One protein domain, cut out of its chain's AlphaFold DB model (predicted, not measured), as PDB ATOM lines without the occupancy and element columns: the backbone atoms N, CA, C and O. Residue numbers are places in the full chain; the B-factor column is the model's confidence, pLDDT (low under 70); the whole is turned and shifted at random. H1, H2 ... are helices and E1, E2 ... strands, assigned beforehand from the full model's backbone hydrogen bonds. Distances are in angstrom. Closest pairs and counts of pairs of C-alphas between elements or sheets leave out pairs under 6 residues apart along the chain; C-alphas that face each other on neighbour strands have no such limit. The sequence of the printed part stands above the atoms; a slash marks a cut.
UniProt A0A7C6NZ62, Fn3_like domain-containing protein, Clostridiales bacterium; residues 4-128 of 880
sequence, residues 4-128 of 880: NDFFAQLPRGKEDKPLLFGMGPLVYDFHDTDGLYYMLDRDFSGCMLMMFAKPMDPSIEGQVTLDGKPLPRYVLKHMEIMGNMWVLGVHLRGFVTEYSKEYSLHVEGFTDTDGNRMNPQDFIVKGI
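Overview. This is residues 4 to 128 of the 880 residues of the protein "Fn3_like domain-containing protein" of Clostridiales bacterium (UniProt A0A7C6NZ62). With little regular structure, two small three-stranded sheets make a loose, partly closed barrel, bridged by residues 20 to 28, with H1 and H2 outside. The 125 printed residues run H1 H2 E1 E2 E3 E4 E5 E6, mostly strand, with 46 in named elements. Sheets E1-E4-E3 and E2-E5-E6 are antiparallel; the whole is compact, radius of gyration of the C-alphas 14.1 A, spanning 41 by 31 by 30 A.

Along the chain. Find C-alpha 4 at (210.409, 237.994, 187.550), where H1, residues 4 to 8, begins; next come H2, 36 to 39, E1, 47 to 52, E2, 63 to 66, E3, 74 to 79, E4, 85 to 91, E5, 102 to 108, 19.7 A long, and E6, 121 to 127, which ends with C-alpha 127 at (233.056, 229.588, 204.010).

Arrangement. In hairpin E3 and E4, N 75 and O 89 are 2.8 A apart; in hairpin E5 and E6, N 103 and O 125 are 2.8 A apart. H2 only grazes sheet E1-E4-E3; H1 is on neither sheet. H1's O i to N i+4 pair is within hydrogen-bond range; H2 is too short for one.

Size, cuts and confidence. The printed part has no cut. Links H1 to H2 and E5 to E6 are long. Find pLDDT under 70 at residues 4 to 5 and 81 to 83.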
ATOM      1  N   ASN A   4     211.736 238.475 187.931       60.78
ATOM      2  CA  ASN A   4     210.409 237.994 187.550       60.78
ATOM      3  C   ASN A   4     210.477 236.695 186.735       60.78
ATOM      4  O   ASN A   4     209.664 235.795 186.948       60.78
ATOM      5  N   ASP A   5     211.486 236.557 185.873       68.06
ATOM      6  CA  ASP A   5     211.708 235.341 185.090       68.06
ATOM      7  C   ASP A   5     212.157 234.166 185.968       68.06
ATOM      8  O   ASP A   5     211.724 233.039 185.734       68.06
ATOM      9  N   PHE A   6     212.984 234.408 186.993       75.69
ATOM     10  CA  PHE A   6     213.404 233.359 187.927       75.69
ATOM     11  C   PHE A   6     212.213 232.801 188.715       75.69
ATOM     12  O   PHE A   6     211.982 231.592 188.716       75.69
ATOM     13  N   PHE A   7     211.414 233.672 189.342       76.56
ATOM     14  CA  PHE A   7     210.264 233.232 190.138       76.56
ATOM     15  C   PHE A   7     209.158 232.594 189.289       76.56
ATOM     16  O   PHE A   7     208.494 231.673 189.771       76.56
ATOM     17  N   ALA A   8     208.973 233.040 188.042       76.81
ATOM     18  CA  ALA A   8     208.015 232.447 187.106       76.81
ATOM     19  C   ALA A   8     208.411 231.031 186.649       76.81
ATOM     20  O   ALA A   8     207.543 230.249 186.265       76.81
ATOM     21  N   GLN A   9     209.702 230.694 186.701       79.94
ATOM     22  CA  GLN A   9     210.222 229.369 186.344       79.94
ATOM     23  C   GLN A   9     210.182 228.366 187.507       79.94
ATOM     24  O   GLN A   9     210.451 227.182 187.295       79.94
ATOM     25  N   LEU A  10     209.858 228.807 188.727       84.06
ATOM     26  CA  LEU A  10     209.788 227.915 189.880       84.06
ATOM     27  C   LEU A  10     208.597 226.940 189.763       84.06
ATOM     28  O   LEU A  10     207.492 227.364 189.417       84.06
ATOM     29  N   PRO A  11     208.788 225.652 190.104       83.38
ATOM     30  CA  PRO A  11     207.721 224.655 190.080       83.38
ATOM     31  C   PRO A  11     206.675 224.962 191.155       83.38
ATOM     32  O   PRO A  11     206.967 224.901 192.349       83.38
ATOM     33  N   ARG A  12     205.453 225.298 190.731       82.69
ATOM     34  CA  ARG A  12     204.323 225.646 191.619       82.69
ATOM     35  C   ARG A  12     203.063 224.831 191.333       82.69
ATOM     36  O   ARG A  12     202.052 225.004 192.010       82.69
ATOM     37  N   GLY A  13     203.092 223.970 190.318       86.69
ATOM     38  CA  GLY A  13     201.995 223.081 189.977       86.69
ATOM     39  C   GLY A  13     201.761 222.026 191.056       86.69
ATOM     40  O   GLY A  13     202.669 221.621 191.782       86.69
ATOM     41  N   LYS A  14     200.521 221.541 191.134       89.00
ATOM     42  CA  LYS A  14     200.110 220.536 192.123       89.00
ATOM     43  C   LYS A  14     200.905 219.227 192.021       89.00
ATOM     44  O   LYS A  14     201.238 218.637 193.038       89.00
ATOM     45  N   GLU A  15     201.243 218.817 190.801       91.81
ATOM     46  CA  GLU A  15     202.023 217.600 190.517       91.81
ATOM     47  C   GLU A  15     203.535 217.868 190.426       91.81
ATOM     48  O   GLU A  15     204.328 216.942 190.238       91.81
ATOM     49  N   ASP A  16     203.955 219.135 190.520       92.62
ATOM     50  CA  ASP A  16     205.373 219.463 190.508       92.62
ATOM     51  C   ASP A  16     206.003 219.054 191.840       92.62
ATOM     52  O   ASP A  16     205.424 219.251 192.912       92.62
ATOM     53  N   LYS A  17     207.224 218.523 191.776       93.31
ATOM     54  CA  LYS A  17     207.992 218.190 192.976       93.31
ATOM     55  C   LYS A  17     208.554 219.453 193.640       93.31
ATOM     56  O   LYS A  17     208.921 220.390 192.925       93.31
ATOM     57  N   PRO A  18     208.721 219.452 194.974       94.38
ATOM     58  CA  PRO A  18     209.398 220.538 195.670       94.38
ATOM     59  C   PRO A  18     210.816 220.738 195.135       94.38
ATOM     60  O   PRO A  18     211.550 219.770 194.912       94.38
ATOM     61  N   LEU A  19     211.196 222.003 194.965       94.69
ATOM     62  CA  LEU A  19     212.537 222.433 194.581       94.69
ATOM     63  C   LEU A  19     213.083 223.358 195.667       94.69
ATOM     64  O   LEU A  19     212.446 224.367 195.977       94.69
ATOM     65  N   LEU A  20     214.251 223.023 196.209       95.12
ATOM     66  CA  LEU A  20     215.020 223.872 197.112       95.12
ATOM     67  C   LEU A  20     216.021 224.719 196.311       95.12
ATOM     68  O   LEU A  20     216.663 224.219 195.383       95.12
ATOM     69  N   PHE A  21     216.173 225.989 196.678       91.62
ATOM     70  CA  PHE A  21     217.128 226.912 196.066       91.62
ATOM     71  C   PHE A  21     217.665 227.940 197.077       91.62
ATOM     72  O   PHE A  21     217.077 228.154 198.135       91.62
ATOM     73  N   GLY A  22     218.795 228.576 196.756       86.12
ATOM     74  CA  GLY A  22     219.360 229.699 197.514       86.12
ATOM     75  C   GLY A  22     219.179 231.031 196.784       86.12
ATOM     76  O   GLY A  22     219.113 231.060 195.554       86.12
ATOM     77  N   MET A  23     219.131 232.142 197.523       73.62
ATOM     78  CA  MET A  23     219.143 233.491 196.942       73.62
ATOM     79  C   MET A  23     220.584 233.973 196.740       73.62
ATOM     80  O   MET A  23     221.089 234.797 197.495       73.62
ATOM     81  N   GLY A  24     221.256 233.429 195.723       77.75
ATOM     82  CA  GLY A  24     222.645 233.760 195.391       77.75
ATOM     83  C   GLY A  24     223.656 232.686 195.810       77.75
ATOM     84  O   GLY A  24     223.270 231.541 196.063       77.75
ATOM     85  N   PRO A  25     224.961 233.022 195.822       84.56
ATOM     86  CA  PRO A  25     226.007 232.109 196.268       84.56
ATOM     87  C   PRO A  25     225.769 231.654 197.711       84.56
ATOM     88  O   PRO A  25     225.484 232.471 198.582       84.56
ATOM     89  N   LEU A  26     225.921 230.356 197.971       93.44
ATOM     90  CA  LEU A  26     225.789 229.786 199.311       93.44
ATOM     91  C   LEU A  26     227.092 229.991 200.091       93.44
ATOM     92  O   LEU A  26     227.899 229.074 200.243       93.44
ATOM     93  N   VAL A  27     227.316 231.231 200.523       94.06
ATOM     94  CA  VAL A  27     228.451 231.613 201.368       94.06
ATOM     95  C   VAL A  27     227.974 231.717 202.812       94.06
ATOM     96  O   VAL A  27     227.035 232.457 203.095       94.06
ATOM     97  N   TYR A  28     228.610 230.973 203.716       94.44
ATOM     98  CA  TYR A  28     228.320 231.012 205.146       94.44
ATOM     99  C   TYR A  28     229.371 231.850 205.875       94.44
ATOM    100  O   TYR A  28     230.555 231.494 205.909       94.44
ATOM    101  N   ASP A  29     228.922 232.967 206.440       93.00
ATOM    102  CA  ASP A  29     229.712 233.807 207.331       93.00
ATOM    103  C   ASP A  29     229.631 233.252 208.751       93.00
ATOM    104  O   ASP A  29     228.606 233.357 209.420       93.00
ATOM    105  N   PHE A  30     230.716 232.623 209.200       92.31
ATOM    106  CA  PHE A  30     230.791 232.057 210.543       92.31
ATOM    107  C   PHE A  30     231.015 233.110 211.638       92.31
ATOM    108  O   PHE A  30     230.890 232.762 212.810       92.31
ATOM    109  N   HIS A  31     231.273 234.376 211.281       91.69
ATOM    110  CA  HIS A  31     231.300 235.510 212.213       91.69
ATOM    111  C   HIS A  31     229.912 236.104 212.448       91.69
ATOM    112  O   HIS A  31     229.625 236.622 213.532       91.69
ATOM    113  N   ASP A  32     229.012 235.988 211.468       90.56
ATOM    114  CA  ASP A  32     227.595 236.335 211.609       90.56
ATOM    115  C   ASP A  32     226.841 235.240 212.382       90.56
ATOM    116  O   ASP A  32     226.076 234.447 211.833       90.56
ATOM    117  N   THR A  33     227.080 235.202 213.696       90.19
ATOM    118  CA  THR A  33     226.590 234.159 214.616       90.19
ATOM    119  C   THR A  33     225.081 233.908 214.515       90.19
ATOM    120  O   THR A  33     224.633 232.769 214.681       90.19
ATOM    121  N   ASP A  34     224.293 234.961 214.296       89.25
ATOM    122  CA  ASP A  34     222.832 234.903 214.342       89.25
ATOM    123  C   ASP A  34     222.186 234.944 212.948       89.25
ATOM    124  O   ASP A  34     221.112 234.373 212.763       89.25
ATOM    125  N   GLY A  35     222.830 235.544 211.944       85.75
ATOM    126  CA  GLY A  35     222.231 235.705 210.623       85.75
ATOM    127  C   GLY A  35     221.205 236.842 210.575       85.75
ATOM    128  O   GLY A  35     220.832 237.444 211.581       85.75
ATOM    129  N   LEU A  36     220.758 237.204 209.369       76.06
ATOM    130  CA  LEU A  36     219.826 238.328 209.172       76.06
ATOM    131  C   LEU A  36     218.441 238.075 209.796       76.06
ATOM    132  O   LEU A  36     217.841 238.981 210.360       76.06
ATOM    133  N   TYR A  37     217.934 236.845 209.711       82.06
ATOM    134  CA  TYR A  37     216.540 236.530 210.052       82.06
ATOM    135  C   TYR A  37     216.319 236.151 211.519       82.06
ATOM    136  O   TYR A  37     215.175 235.946 211.923       82.06
ATOM    137  N   TYR A  38     217.374 236.124 212.335       87.06
ATOM    138  CA  TYR A  38     217.257 235.908 213.778       87.06
ATOM    139  C   TYR A  38     216.363 236.951 214.464       87.06
ATOM    140  O   TYR A  38     215.641 236.617 215.400       87.06
ATOM    141  N   MET A  39     216.343 238.194 213.958       85.25
ATOM    142  CA  MET A  39     215.436 239.251 214.437       85.25
ATOM    143  C   MET A  39     213.947 238.915 214.236       85.25
ATOM    144  O   MET A  39     213.088 239.498 214.891       85.25
ATOM    145  N   LEU A  40     213.621 238.013 213.301       83.94
ATOM    146  CA  LEU A  40     212.246 237.592 213.019       83.94
ATOM    147  C   LEU A  40     211.898 236.279 213.719       83.94
ATOM    148  O   LEU A  40     210.756 236.098 214.130       83.94
ATOM    149  N   ASP A  41     212.865 235.369 213.835       86.31
ATOM    150  CA  ASP A  41     212.706 234.092 214.520       86.31
ATOM    151  C   ASP A  41     214.067 233.581 215.014       86.31
ATOM    152  O   ASP A  41     214.973 233.282 214.228       86.31
ATOM    153  N   ARG A  42     214.207 233.472 216.340       87.94
ATOM    154  CA  ARG A  42     215.477 233.129 216.992       87.94
ATOM    155  C   ARG A  42     215.957 231.702 216.677       87.94
ATOM    156  O   ARG A  42     217.147 231.434 216.841       87.94
ATOM    157  N   ASP A  43     215.089 230.816 216.173       89.50
ATOM    158  CA  ASP A  43     215.465 229.439 215.810       89.50
ATOM    159  C   ASP A  43     216.424 229.386 214.608       89.50
ATOM    160  O   ASP A  43     217.117 228.389 214.416       89.50
ATOM    161  N   PHE A  44     216.512 230.458 213.812       91.50
ATOM    162  CA  PHE A  44     217.440 230.532 212.681       91.50
ATOM    163  C   PHE A  44     218.887 230.884 213.065       91.50
ATOM    164  O   PHE A  44     219.738 230.927 212.176       91.50
ATOM    165  N   SER A  45     219.204 231.098 214.348       92.31
ATOM    166  CA  SER A  45     220.587 231.364 214.782       92.31
ATOM    167  C   SER A  45     221.539 230.251 214.316       92.31
ATOM    168  O   SER A  45     221.276 229.067 214.539       92.31
ATOM    169  N   GLY A  46     222.655 230.621 213.681       92.56
ATOM    170  CA  GLY A  46     223.646 229.677 213.145       92.56
ATOM    171  C   GLY A  46     223.208 228.909 211.889       92.56
ATOM    172  O   GLY A  46     223.878 227.946 211.494       92.56
ATOM    173  N   CYS A  47     222.084 229.290 211.268       94.00
ATOM    174  CA  CYS A  47     221.580 228.658 210.052       94.00
ATOM    175  C   CYS A  47     221.939 229.438 208.779       94.00
ATOM    176  O   CYS A  47     221.805 230.656 208.712       94.00
ATOM    177  N   MET A  48     222.265 228.709 207.712       93.25
ATOM    178  CA  MET A  48     222.167 229.205 206.339       93.25
ATOM    179  C   MET A  48     220.751 228.964 205.817       93.25
ATOM    180  O   MET A  48     220.229 227.855 205.933       93.25
ATOM    181  N   LEU A  49     220.126 229.978 205.222       92.38
ATOM    182  CA  LEU A  49     218.745 229.864 204.758       92.38
ATOM    183  C   LEU A  49     218.661 229.441 203.293       92.38
ATOM    184  O   LEU A  49     219.274 230.039 202.409       92.38
ATOM    185  N   MET A  50     217.834 228.433 203.045       93.12
ATOM    186  CA  MET A  50     217.437 227.955 201.726       93.12
ATOM    187  C   MET A  50     215.910 227.964 201.619       93.12
ATOM    188  O   MET A  50     215.205 227.956 202.622       93.12
ATOM    189  N   MET A  51     215.382 228.020 200.405       92.31
ATOM    190  CA  MET A  51     213.974 228.299 200.152       92.31
ATOM    191  C   MET A  51     213.339 227.227 199.282       92.31
ATOM    192  O   MET A  51     213.925 226.804 198.287       92.31
ATOM    193  N   PHE A  52     212.121 226.822 199.633       93.38
ATOM    194  CA  PHE A  52     211.318 225.912 198.828       93.38
ATOM    195  C   PHE A  52     210.376 226.676 197.895       93.38
ATOM    196  O   PHE A  52     209.709 227.630 198.286       93.38
ATOM    197  N   ALA A  53     210.277 226.201 196.653       91.69
ATOM    198  CA  ALA A  53     209.336 226.713 195.653       91.69
ATOM    199  C   ALA A  53     207.863 226.361 195.942       91.69
ATOM    200  O   ALA A  53     206.966 226.943 195.330       91.69
ATOM    201  N   LYS A  54     207.618 225.408 196.852       91.00
ATOM    202  CA  LYS A  54     206.292 224.882 197.196       91.00
ATOM    203  C   LYS A  54     206.025 224.949 198.704       91.00
ATOM    204  O   LYS A  54     206.977 224.947 199.485       91.00
ATOM    205  N   PRO A  55     204.745 224.965 199.120       92.38
ATOM    206  CA  PRO A  55     204.374 224.775 200.514       92.38
ATOM    207  C   PRO A  55     204.807 223.407 201.046       92.38
ATOM    208  O   PRO A  55     204.491 222.394 200.431       92.38
ATOM    209  N   MET A  56     205.509 223.363 202.176       94.75
ATOM    210  CA  MET A  56     206.086 222.120 202.704       94.75
ATOM    211  C   MET A  56     205.240 221.507 203.820       94.75
ATOM    212  O   MET A  56     204.580 222.234 204.556       94.75
ATOM    213  N   ASP A  57     205.256 220.178 203.956       93.69
ATOM    214  CA  ASP A  57     204.678 219.495 205.118       93.69
ATOM    215  C   ASP A  57     205.737 219.412 206.233       93.69
ATOM    216  O   ASP A  57     206.691 218.636 206.115       93.69
ATOM    217  N   PRO A  58     205.604 220.187 207.327       92.06
ATOM    218  CA  PRO A  58     206.597 220.204 208.396       92.06
ATOM    219  C   PRO A  58     206.607 218.917 209.233       92.06
ATOM    220  O   PRO A  58     207.523 218.731 210.029       92.06
ATOM    221  N   SER A  59     205.606 218.037 209.090       91.69
ATOM    222  CA  SER A  59     205.541 216.763 209.819       91.69
ATOM    223  C   SER A  59     206.389 215.651 209.192       91.69
ATOM    224  O   SER A  59     206.597 214.612 209.822       91.69
ATOM    225  N   ILE A  60     206.888 215.852 207.967       90.38
ATOM    226  CA  ILE A  60     207.715 214.880 207.250       90.38
ATOM    227  C   ILE A  60     209.164 215.361 207.265       90.38
ATOM    228  O   ILE A  60     209.543 216.284 206.543       90.38
ATOM    229  N   GLU A  61     209.986 214.699 208.076       87.25
ATOM    230  CA  GLU A  61     211.408 215.014 208.179       87.25
ATOM    231  C   GLU A  61     212.186 214.560 206.936       87.25
ATOM    232  O   GLU A  61     212.048 213.432 206.450       87.25
ATOM    233  N   GLY A  62     213.017 215.466 206.422       92.62
ATOM    234  CA  GLY A  62     214.004 215.171 205.394       92.62
ATOM    235  C   GLY A  62     215.371 214.864 205.999       92.62
ATOM    236  O   GLY A  62     215.562 214.845 207.213       92.62
ATOM    237  N   GLN A  63     216.350 214.638 205.132       95.56
ATOM    238  CA  GLN A  63     217.738 214.446 205.520       95.56
ATOM    239  C   GLN A  63     218.596 215.556 204.921       95.56
ATOM    240  O   GLN A  63     218.507 215.860 203.730       95.56
ATOM    241  N   VAL A  64     219.450 216.137 205.760       97.25
ATOM    242  CA  VAL A  64     220.456 217.120 205.356       97.25
ATOM    243  C   VAL A  64     221.825 216.606 205.780       97.25
ATOM    244  O   VAL A  64     222.022 216.234 206.941       97.25
ATOM    245  N   THR A  65     222.778 216.558 204.851       97.44
ATOM    246  CA  THR A  65     224.156 216.137 205.141       97.44
ATOM    247  C   THR A  65     225.167 217.139 204.597       97.44
ATOM    248  O   THR A  65     224.949 217.711 203.532       97.44
ATOM    249  N   LEU A  66     226.270 217.335 205.317       97.31
ATOM    250  CA  LEU A  66     227.415 218.146 204.905       97.31
ATOM    251  C   LEU A  66     228.648 217.238 204.804       97.31
ATOM    252  O   LEU A  66     228.962 216.515 205.751       97.31
ATOM    253  N   ASP A  67     229.308 217.216 203.647       96.81
ATOM    254  CA  ASP A  67     230.391 216.284 203.300       96.81
ATOM    255  C   ASP A  67     230.032 214.812 203.595       96.81
ATOM    256  O   ASP A  67     230.828 214.028 204.121       96.81
ATOM    257  N   GLY A  68     228.781 214.441 203.298       94.81
ATOM    258  CA  GLY A  68     228.236 213.099 203.517       94.81
ATOM    259  C   GLY A  68     227.943 212.745 204.980       94.81
ATOM    260  O   GLY A  68     227.554 211.610 205.263       94.81
ATOM    261  N   LYS A  69     228.108 213.680 205.925       94.62
ATOM    262  CA  LYS A  69     227.758 213.489 207.339       94.62
ATOM    263  C   LYS A  69     226.418 214.155 207.658       94.62
ATOM    264  O   LYS A  69     226.254 215.328 207.327       94.62
ATOM    265  N   PRO A  70     225.470 213.464 208.313       94.06
ATOM    266  CA  PRO A  70     224.218 214.080 208.742       94.06
ATOM    267  C   PRO A  70     224.454 215.303 209.629       94.06
ATOM    268  O   PRO A  70     225.232 215.228 210.583       94.06
ATOM    269  N   LEU A  71     223.768 216.406 209.325       93.38
ATOM    270  CA  LEU A  71     223.697 217.545 210.234       93.38
ATOM    271  C   LEU A  71     222.697 217.231 211.356       93.38
ATOM    272  O   LEU A  71     221.646 216.644 211.094       93.38
ATOM    273  N   PRO A  72     222.999 217.604 212.612       85.75
ATOM    274  CA  PRO A  72     222.184 217.212 213.759       85.75
ATOM    275  C   PRO A  72     220.857 217.973 213.850       85.75
ATOM    276  O   PRO A  72     219.957 217.530 214.562       85.75
ATOM    277  N   ARG A  73     220.753 219.143 213.206       90.00
ATOM    278  CA  ARG A  73     219.608 220.055 213.300       90.00
ATOM    279  C   ARG A  73     219.394 220.790 211.974       90.00
ATOM    280  O   ARG A  73     220.355 221.148 211.295       90.00
ATOM    281  N   TYR A  74     218.133 221.041 211.645       93.25
ATOM    282  CA  TYR A  74     217.689 222.014 210.648       93.25
ATOM    283  C   TYR A  74     216.343 222.597 211.103       93.25
ATOM    284  O   TYR A  74     215.664 222.009 211.946       93.25
ATOM    285  N   VAL A  75     215.947 223.734 210.537       93.44
ATOM    286  CA  VAL A  75     214.664 224.397 210.808       93.44
ATOM    287  C   VAL A  75     213.851 224.444 209.523       93.44
ATOM    288  O   VAL A  75     214.367 224.884 208.505       93.44
ATOM    289  N   LEU A  76     212.590 224.011 209.546       93.75
ATOM    290  CA  LEU A  76     211.670 224.148 208.413       93.75
ATOM    291  C   LEU A  76     210.443 224.949 208.848       93.75
ATOM    292  O   LEU A  76     209.648 224.467 209.654       93.75
ATOM    293  N   LYS A  77     210.291 226.169 208.326       91.62
ATOM    294  CA  LYS A  77     209.208 227.083 208.718       91.62
ATOM    295  C   LYS A  77     208.623 227.825 207.525       91.62
ATOM    296  O   LYS A  77     209.326 228.139 206.568       91.62
ATOM    297  N   HIS A  78     207.336 228.140 207.607       89.56
ATOM    298  CA  HIS A  78     206.697 229.100 206.715       89.56
ATOM    299  C   HIS A  78     206.984 230.524 207.201       89.56
ATOM    300  O   HIS A  78     206.786 230.814 208.379       89.56
ATOM    301  N   MET A  79     207.427 231.405 206.305       81.38
ATOM    302  CA  MET A  79     207.713 232.806 206.608       81.38
ATOM    303  C   MET A  79     206.934 233.734 205.677       81.38
ATOM    304  O   MET A  79     207.151 233.745 204.464       81.38
ATOM    305  N   GLU A  80     206.066 234.562 206.258       71.19
ATOM    306  CA  GLU A  80     205.240 235.515 205.505       71.19
ATOM    307  C   GLU A  80     206.077 236.665 204.916       71.19
ATOM    308  O   GLU A  80     205.915 237.057 203.761       71.19
ATOM    309  N   ILE A  81     207.082 237.124 205.667       59.56
ATOM    310  CA  ILE A  81     207.932 238.282 205.335       59.56
ATOM    311  C   ILE A  81     208.907 237.994 204.163       59.56
ATOM    312  O   ILE A  81     209.461 238.917 203.574       59.56
ATOM    313  N   MET A  82     209.072 236.731 203.741       55.97
ATOM    314  CA  MET A  82     209.935 236.321 202.614       55.97
ATOM    315  C   MET A  82     209.146 236.003 201.334       55.97
ATOM    316  O   MET A  82     209.394 235.001 200.667       55.97
ATOM    317  N   GLY A  83     208.156 236.830 200.998       60.50
ATOM    318  CA  GLY A  83     207.293 236.575 199.840       60.50
ATOM    319  C   GLY A  83     206.392 235.349 200.025       60.50
ATOM    320  O   GLY A  83     206.062 234.692 199.038       60.50
ATOM    321  N   ASN A  84     205.999 235.056 201.274       73.88
ATOM    322  CA  ASN A  84     205.179 233.904 201.667       73.88
ATOM    323  C   ASN A  84     205.778 232.559 201.230       73.88
ATOM    324  O   ASN A  84     205.209 231.834 200.410       73.88
ATOM    325  N   MET A  85     206.954 232.234 201.768       84.75
ATOM    326  CA  MET A  85     207.724 231.062 201.361       84.75
ATOM    327  C   MET A  85     208.060 230.135 202.525       84.75
ATOM    328  O   MET A  85     208.158 230.546 203.679       84.75
ATOM    329  N   TRP A  86     208.271 228.859 202.203       91.88
ATOM    330  CA  TRP A  86     208.831 227.892 203.141       91.88
ATOM    331  C   TRP A  86     210.355 227.946 203.109       91.88
ATOM    332  O   TRP A  86     210.972 227.868 202.044       91.88
ATOM    333  N   VAL A  87     210.946 228.065 204.290       92.62
ATOM    334  CA  VAL A  87     212.374 228.276 204.503       92.62
ATOM    335  C   VAL A  87     212.951 227.080 205.245       92.62
ATOM    336  O   VAL A  87     212.438 226.679 206.291       92.62
ATOM    337  N   LEU A  88     214.031 226.531 204.695       94.69
ATOM    338  CA  LEU A  88     214.905 225.561 205.335       94.69
ATOM    339  C   LEU A  88     216.139 226.286 205.888       94.69
ATOM    340  O   LEU A  88     217.017 226.692 205.129       94.69
ATOM    341  N   GLY A  89     216.221 226.432 207.206       94.94
ATOM    342  CA  GLY A  89     217.435 226.826 207.911       94.94
ATOM    343  C   GLY A  89     218.350 225.621 208.106       94.94
ATOM    344  O   GLY A  89     218.060 224.738 208.910       94.94
ATOM    345  N   VAL A  90     219.456 225.574 207.370       95.12
ATOM    346  CA  VAL A  90     220.493 224.544 207.496       95.12
ATOM    347  C   VAL A  90     221.488 224.985 208.566       95.12
ATOM    348  O   VAL A  90     222.210 225.955 208.357       95.12
ATOM    349  N   HIS A  91     221.544 224.296 209.707       94.69
ATOM    350  CA  HIS A  91     222.424 224.682 210.814       94.69
ATOM    351  C   HIS A  91     223.892 224.337 210.513       94.69
ATOM    352  O   HIS A  91     224.264 223.161 210.498       94.69
ATOM    353  N   LEU A  92     224.729 225.355 210.286       95.12
ATOM    354  CA  LEU A  92     226.123 225.192 209.843       95.12
ATOM    355  C   LEU A  92     227.170 225.622 210.879       95.12
ATOM    356  O   LEU A  92     228.348 225.283 210.721       95.12
ATOM    357  N   ARG A  93     226.772 226.323 211.948       94.38
ATOM    358  CA  ARG A  93     227.680 226.714 213.039       94.38
ATOM    359  C   ARG A  93     228.392 225.492 213.629       94.38
ATOM    360  O   ARG A  93     227.768 224.464 213.885       94.38
ATOM    361  N   GLY A  94     229.711 225.601 213.796       93.00
ATOM    362  CA  GLY A  94     230.593 224.506 214.230       93.00
ATOM    363  C   GLY A  94     231.017 223.527 213.122       93.00
ATOM    364  O   GLY A  94     231.956 222.755 213.319       93.00
ATOM    365  N   PHE A  95     230.386 223.574 211.942       94.62
ATOM    366  CA  PHE A  95     230.703 222.704 210.800       94.62
ATOM    367  C   PHE A  95     231.407 223.450 209.660       94.62
ATOM    368  O   PHE A  95     232.338 222.914 209.059       94.62
ATOM    369  N   VAL A  96     230.989 224.690 209.389       94.88
ATOM    370  CA  VAL A  96     231.627 225.589 208.419       94.88
ATOM    371  C   VAL A  96     232.356 226.687 209.187       94.88
ATOM    372  O   VAL A  96     231.732 227.620 209.676       94.88
ATOM    373  N   THR A  97     233.673 226.538 209.343       92.56
ATOM    374  CA  THR A  97     234.519 227.404 210.197       92.56
ATOM    375  C   THR A  97     235.849 227.775 209.536       92.56
ATOM    376  O   THR A  97     236.758 228.272 210.195       92.56
ATOM    377  N   GLU A  98     236.028 227.441 208.257       93.75
ATOM    378  CA  GLU A  98     237.279 227.650 207.529       93.75
ATOM    379  C   GLU A  98     237.059 228.623 206.371       93.75
ATOM    380  O   GLU A  98     236.119 228.470 205.586       93.75
ATOM    381  N   TYR A  99     237.957 229.600 206.238       95.81
ATOM    382  CA  TYR A  99     237.916 230.558 205.140       95.81
ATOM    383  C   TYR A  99     238.038 229.872 203.784       95.81
ATOM    384  O   TYR A  99     238.894 229.009 203.577       95.81
ATOM    385  N   SER A 100     237.199 230.303 202.846       96.06
ATOM    386  CA  SER A 100     237.205 229.902 201.440       96.06
ATOM    387  C   SER A 100     237.050 228.399 201.165       96.06
ATOM    388  O   SER A 100     237.116 227.996 200.003       96.06
ATOM    389  N   LYS A 101     236.845 227.564 202.190       97.38
ATOM    390  CA  LYS A 101     236.674 226.121 202.031       97.38
ATOM    391  C   LYS A 101     235.285 225.817 201.484       97.38
ATOM    392  O   LYS A 101     234.293 226.367 201.956       97.38
ATOM    393  N   GLU A 102     235.235 224.926 200.502       97.62
ATOM    394  CA  GLU A 102     233.998 224.399 199.935       97.62
ATOM    395  C   GLU A 102     233.593 223.096 200.633       97.62
ATOM    396  O   GLU A 102     234.435 222.246 200.932       97.62
ATOM    397  N   TYR A 103     232.293 222.953 200.855       97.75
ATOM    398  CA  TYR A 103     231.637 221.825 201.499       97.75
ATOM    399  C   TYR A 103     230.487 221.346 200.610       97.75
ATOM    400  O   TYR A 103     229.766 222.151 200.014       97.75
ATOM    401  N   SER A 104     230.287 220.033 200.533       97.75
ATOM    402  CA  SER A 104     229.191 219.432 199.773       97.75
ATOM    403  C   SER A 104     227.952 219.301 200.657       97.75
ATOM    404  O   SER A 104     227.935 218.507 201.595       97.75
ATOM    405  N   LEU A 105     226.912 220.084 200.368       98.12
ATOM    406  CA  LEU A 105     225.623 220.025 201.052       98.12
ATOM    407  C   LEU A 105     224.646 219.177 200.237       98.12
ATOM    408  O   LEU A 105     224.334 219.518 199.103       98.12
ATOM    409  N   HIS A 106     224.116 218.119 200.837       97.94
ATOM    410  CA  HIS A 106     223.106 217.258 200.232       97.94
ATOM    411  C   HIS A 106     221.789 217.359 201.002       97.94
ATOM    412  O   HIS A 106     221.783 217.231 202.230       97.94
ATOM    413  N   VAL A 107     220.682 217.555 200.283       97.81
ATOM    414  CA  VAL A 107     219.329 217.671 200.840       97.81
ATOM    415  C   VAL A 107     218.380 216.717 200.124       97.81
ATOM    416  O   VAL A 107     218.238 216.768 198.902       97.81
ATOM    417  N   GLU A 108     217.676 215.881 200.883       97.06
ATOM    418  CA  GLU A 108     216.673 214.974 200.334       97.06
ATOM    419  C   GLU A 108     215.521 214.695 201.304       97.06
ATOM    420  O   GLU A 108     215.537 215.067 202.473       97.06
ATOM    421  N   GLY A 109     214.490 214.003 200.825       94.88
ATOM    422  CA  GLY A 109     213.472 213.410 201.690       94.88
ATOM    423  C   GLY A 109     212.277 214.293 202.053       94.88
ATOM    424  O   GLY A 109     211.235 213.724 202.371       94.88
ATOM    425  N   PHE A 110     212.373 215.618 201.919       96.31
ATOM    426  CA  PHE A 110     211.269 216.541 202.202       96.31
ATOM    427  C   PHE A 110     210.080 216.355 201.243       96.31
ATOM    428  O   PHE A 110     210.251 215.992 200.073       96.31
ATOM    429  N   THR A 111     208.872 216.619 201.743       96.06
ATOM    430  CA  THR A 111     207.599 216.439 201.021       96.06
ATOM    431  C   THR A 111     206.742 217.704 201.132       96.06
ATOM    432  O   THR A 111     206.733 218.345 202.182       96.06
ATOM    433  N   ASP A 112     206.060 218.097 200.052       95.12
ATOM    434  CA  ASP A 112     205.102 219.213 200.090       95.12
ATOM    435  C   ASP A 112     203.745 218.827 200.692       95.12
ATOM    436  O   ASP A 112     203.434 217.657 200.907       95.12
ATOM    437  N   THR A 113     202.894 219.829 200.910       94.50
ATOM    438  CA  THR A 113     201.511 219.631 201.371       94.50
ATOM    439  C   THR A 113     200.618 218.883 200.371       94.50
ATOM    440  O   THR A 113     199.522 218.461 200.738       94.50
ATOM    441  N   ASP A 114     201.048 218.725 199.113       94.25
ATOM    442  CA  ASP A 114     200.353 217.926 198.095       94.25
ATOM    443  C   ASP A 114     200.777 216.439 198.133       94.25
ATOM    444  O   ASP A 114     200.179 215.610 197.444       94.25
ATOM    445  N   GLY A 115     201.774 216.076 198.952       93.81
ATOM    446  CA  GLY A 115     202.302 214.717 199.087       93.81
ATOM    447  C   GLY A 115     203.426 214.366 198.104       93.81
ATOM    448  O   GLY A 115     203.829 213.201 198.022       93.81
ATOM    449  N   ASN A 116     203.963 215.335 197.360       96.06
ATOM    450  CA  ASN A 116     205.077 215.115 196.445       96.06
ATOM    451  C   ASN A 116     206.412 215.184 197.184       96.06
ATOM    452  O   ASN A 116     206.788 216.208 197.758       96.06
ATOM    453  N   ARG A 117     207.185 214.101 197.102       95.94
ATOM    454  CA  ARG A 117     208.548 214.045 197.635       95.94
ATOM    455  C   ARG A 117     209.535 214.728 196.686       95.94
ATOM    456  O   ARG A 117     209.528 214.443 195.482       95.94
ATOM    457  N   MET A 118     210.407 215.582 197.225       96.06
ATOM    458  CA  MET A 118     211.461 216.253 196.458       96.06
ATOM    459  C   MET A 118     212.426 215.251 195.809       96.06
ATOM    460  O   MET A 118     212.592 214.123 196.281       96.06
ATOM    461  N   ASN A 119     213.088 215.664 194.729       96.38
ATOM    462  CA  ASN A 119     214.282 214.952 194.268       96.38
ATOM    463  C   ASN A 119     215.467 215.333 195.175       96.38
ATOM    464  O   ASN A 119     215.513 216.486 195.599       96.38
ATOM    465  N   PRO A 120     216.421 214.425 195.445       97.38
ATOM    466  CA  PRO A 120     217.666 214.793 196.115       97.38
ATOM    467  C   PRO A 120     218.389 215.922 195.370       97.38
ATOM    468  O   PRO A 120     218.418 215.927 194.134       97.38
ATOM    469  N   GLN A 121     218.947 216.875 196.112       97.69
ATOM    470  CA  GLN A 121     219.670 218.023 195.572       97.69
ATOM    471  C   GLN A 121     221.015 218.196 196.275       97.69
ATOM    472  O   GLN A 121     221.090 218.162 197.502       97.69
ATOM    473  N   ASP A 122     222.053 218.431 195.477       97.12
ATOM    474  CA  ASP A 122     223.405 218.732 195.938       97.12
ATOM    475  C   ASP A 122     223.735 220.204 195.691       97.12
ATOM    476  O   ASP A 122     223.441 220.763 194.630       97.12
ATOM    477  N   PHE A 123     224.395 220.815 196.663       97.44
ATOM    478  CA  PHE A 123     224.847 222.194 196.641       97.44
ATOM    479  C   PHE A 123     226.296 222.283 197.124       97.44
ATOM    480  O   PHE A 123     226.794 221.403 197.829       97.44
ATOM    481  N   ILE A 124     226.967 223.373 196.763       97.00
ATOM    482  CA  ILE A 124     228.281 223.720 197.302       97.00
ATOM    483  C   ILE A 124     228.082 224.894 198.247       97.00
ATOM    484  O   ILE A 124     227.608 225.947 197.821       97.00
ATOM    485  N   VAL A 125     228.436 224.697 199.513       96.81
ATOM    486  CA  VAL A 125     228.501 225.762 200.514       96.81
ATOM    487  C   VAL A 125     229.953 226.161 200.685       96.81
ATOM    488  O   VAL A 125     230.819 225.299 200.795       96.81
ATOM    489  N   LYS A 126     230.230 227.459 200.715       97.00
ATOM    490  CA  LYS A 126     231.580 227.992 200.877       97.00
ATOM    491  C   LYS A 126     231.666 228.794 202.175       97.00
ATOM    492  O   LYS A 126     230.771 229.582 202.460       97.00
ATOM    493  N   GLY A 127     232.731 228.624 202.953       96.06
ATOM    494  CA  GLY A 127     233.056 229.588 204.010       96.06
ATOM    495  C   GLY A 127     233.399 230.958 203.412       96.06
ATOM    496  O   GLY A 127     233.850 231.041 202.265       96.06
ATOM    497  N   ILE A 128     233.193 232.036 204.168       94.94
ATOM    498  CA  ILE A 128     233.588 233.387 203.737       94.94
ATOM    499  C   ILE A 128     235.056 233.463 203.309       94.94
ATOM    500  O   ILE A 128     235.897 232.671 203.730       94.94
TER     501      ILE A 128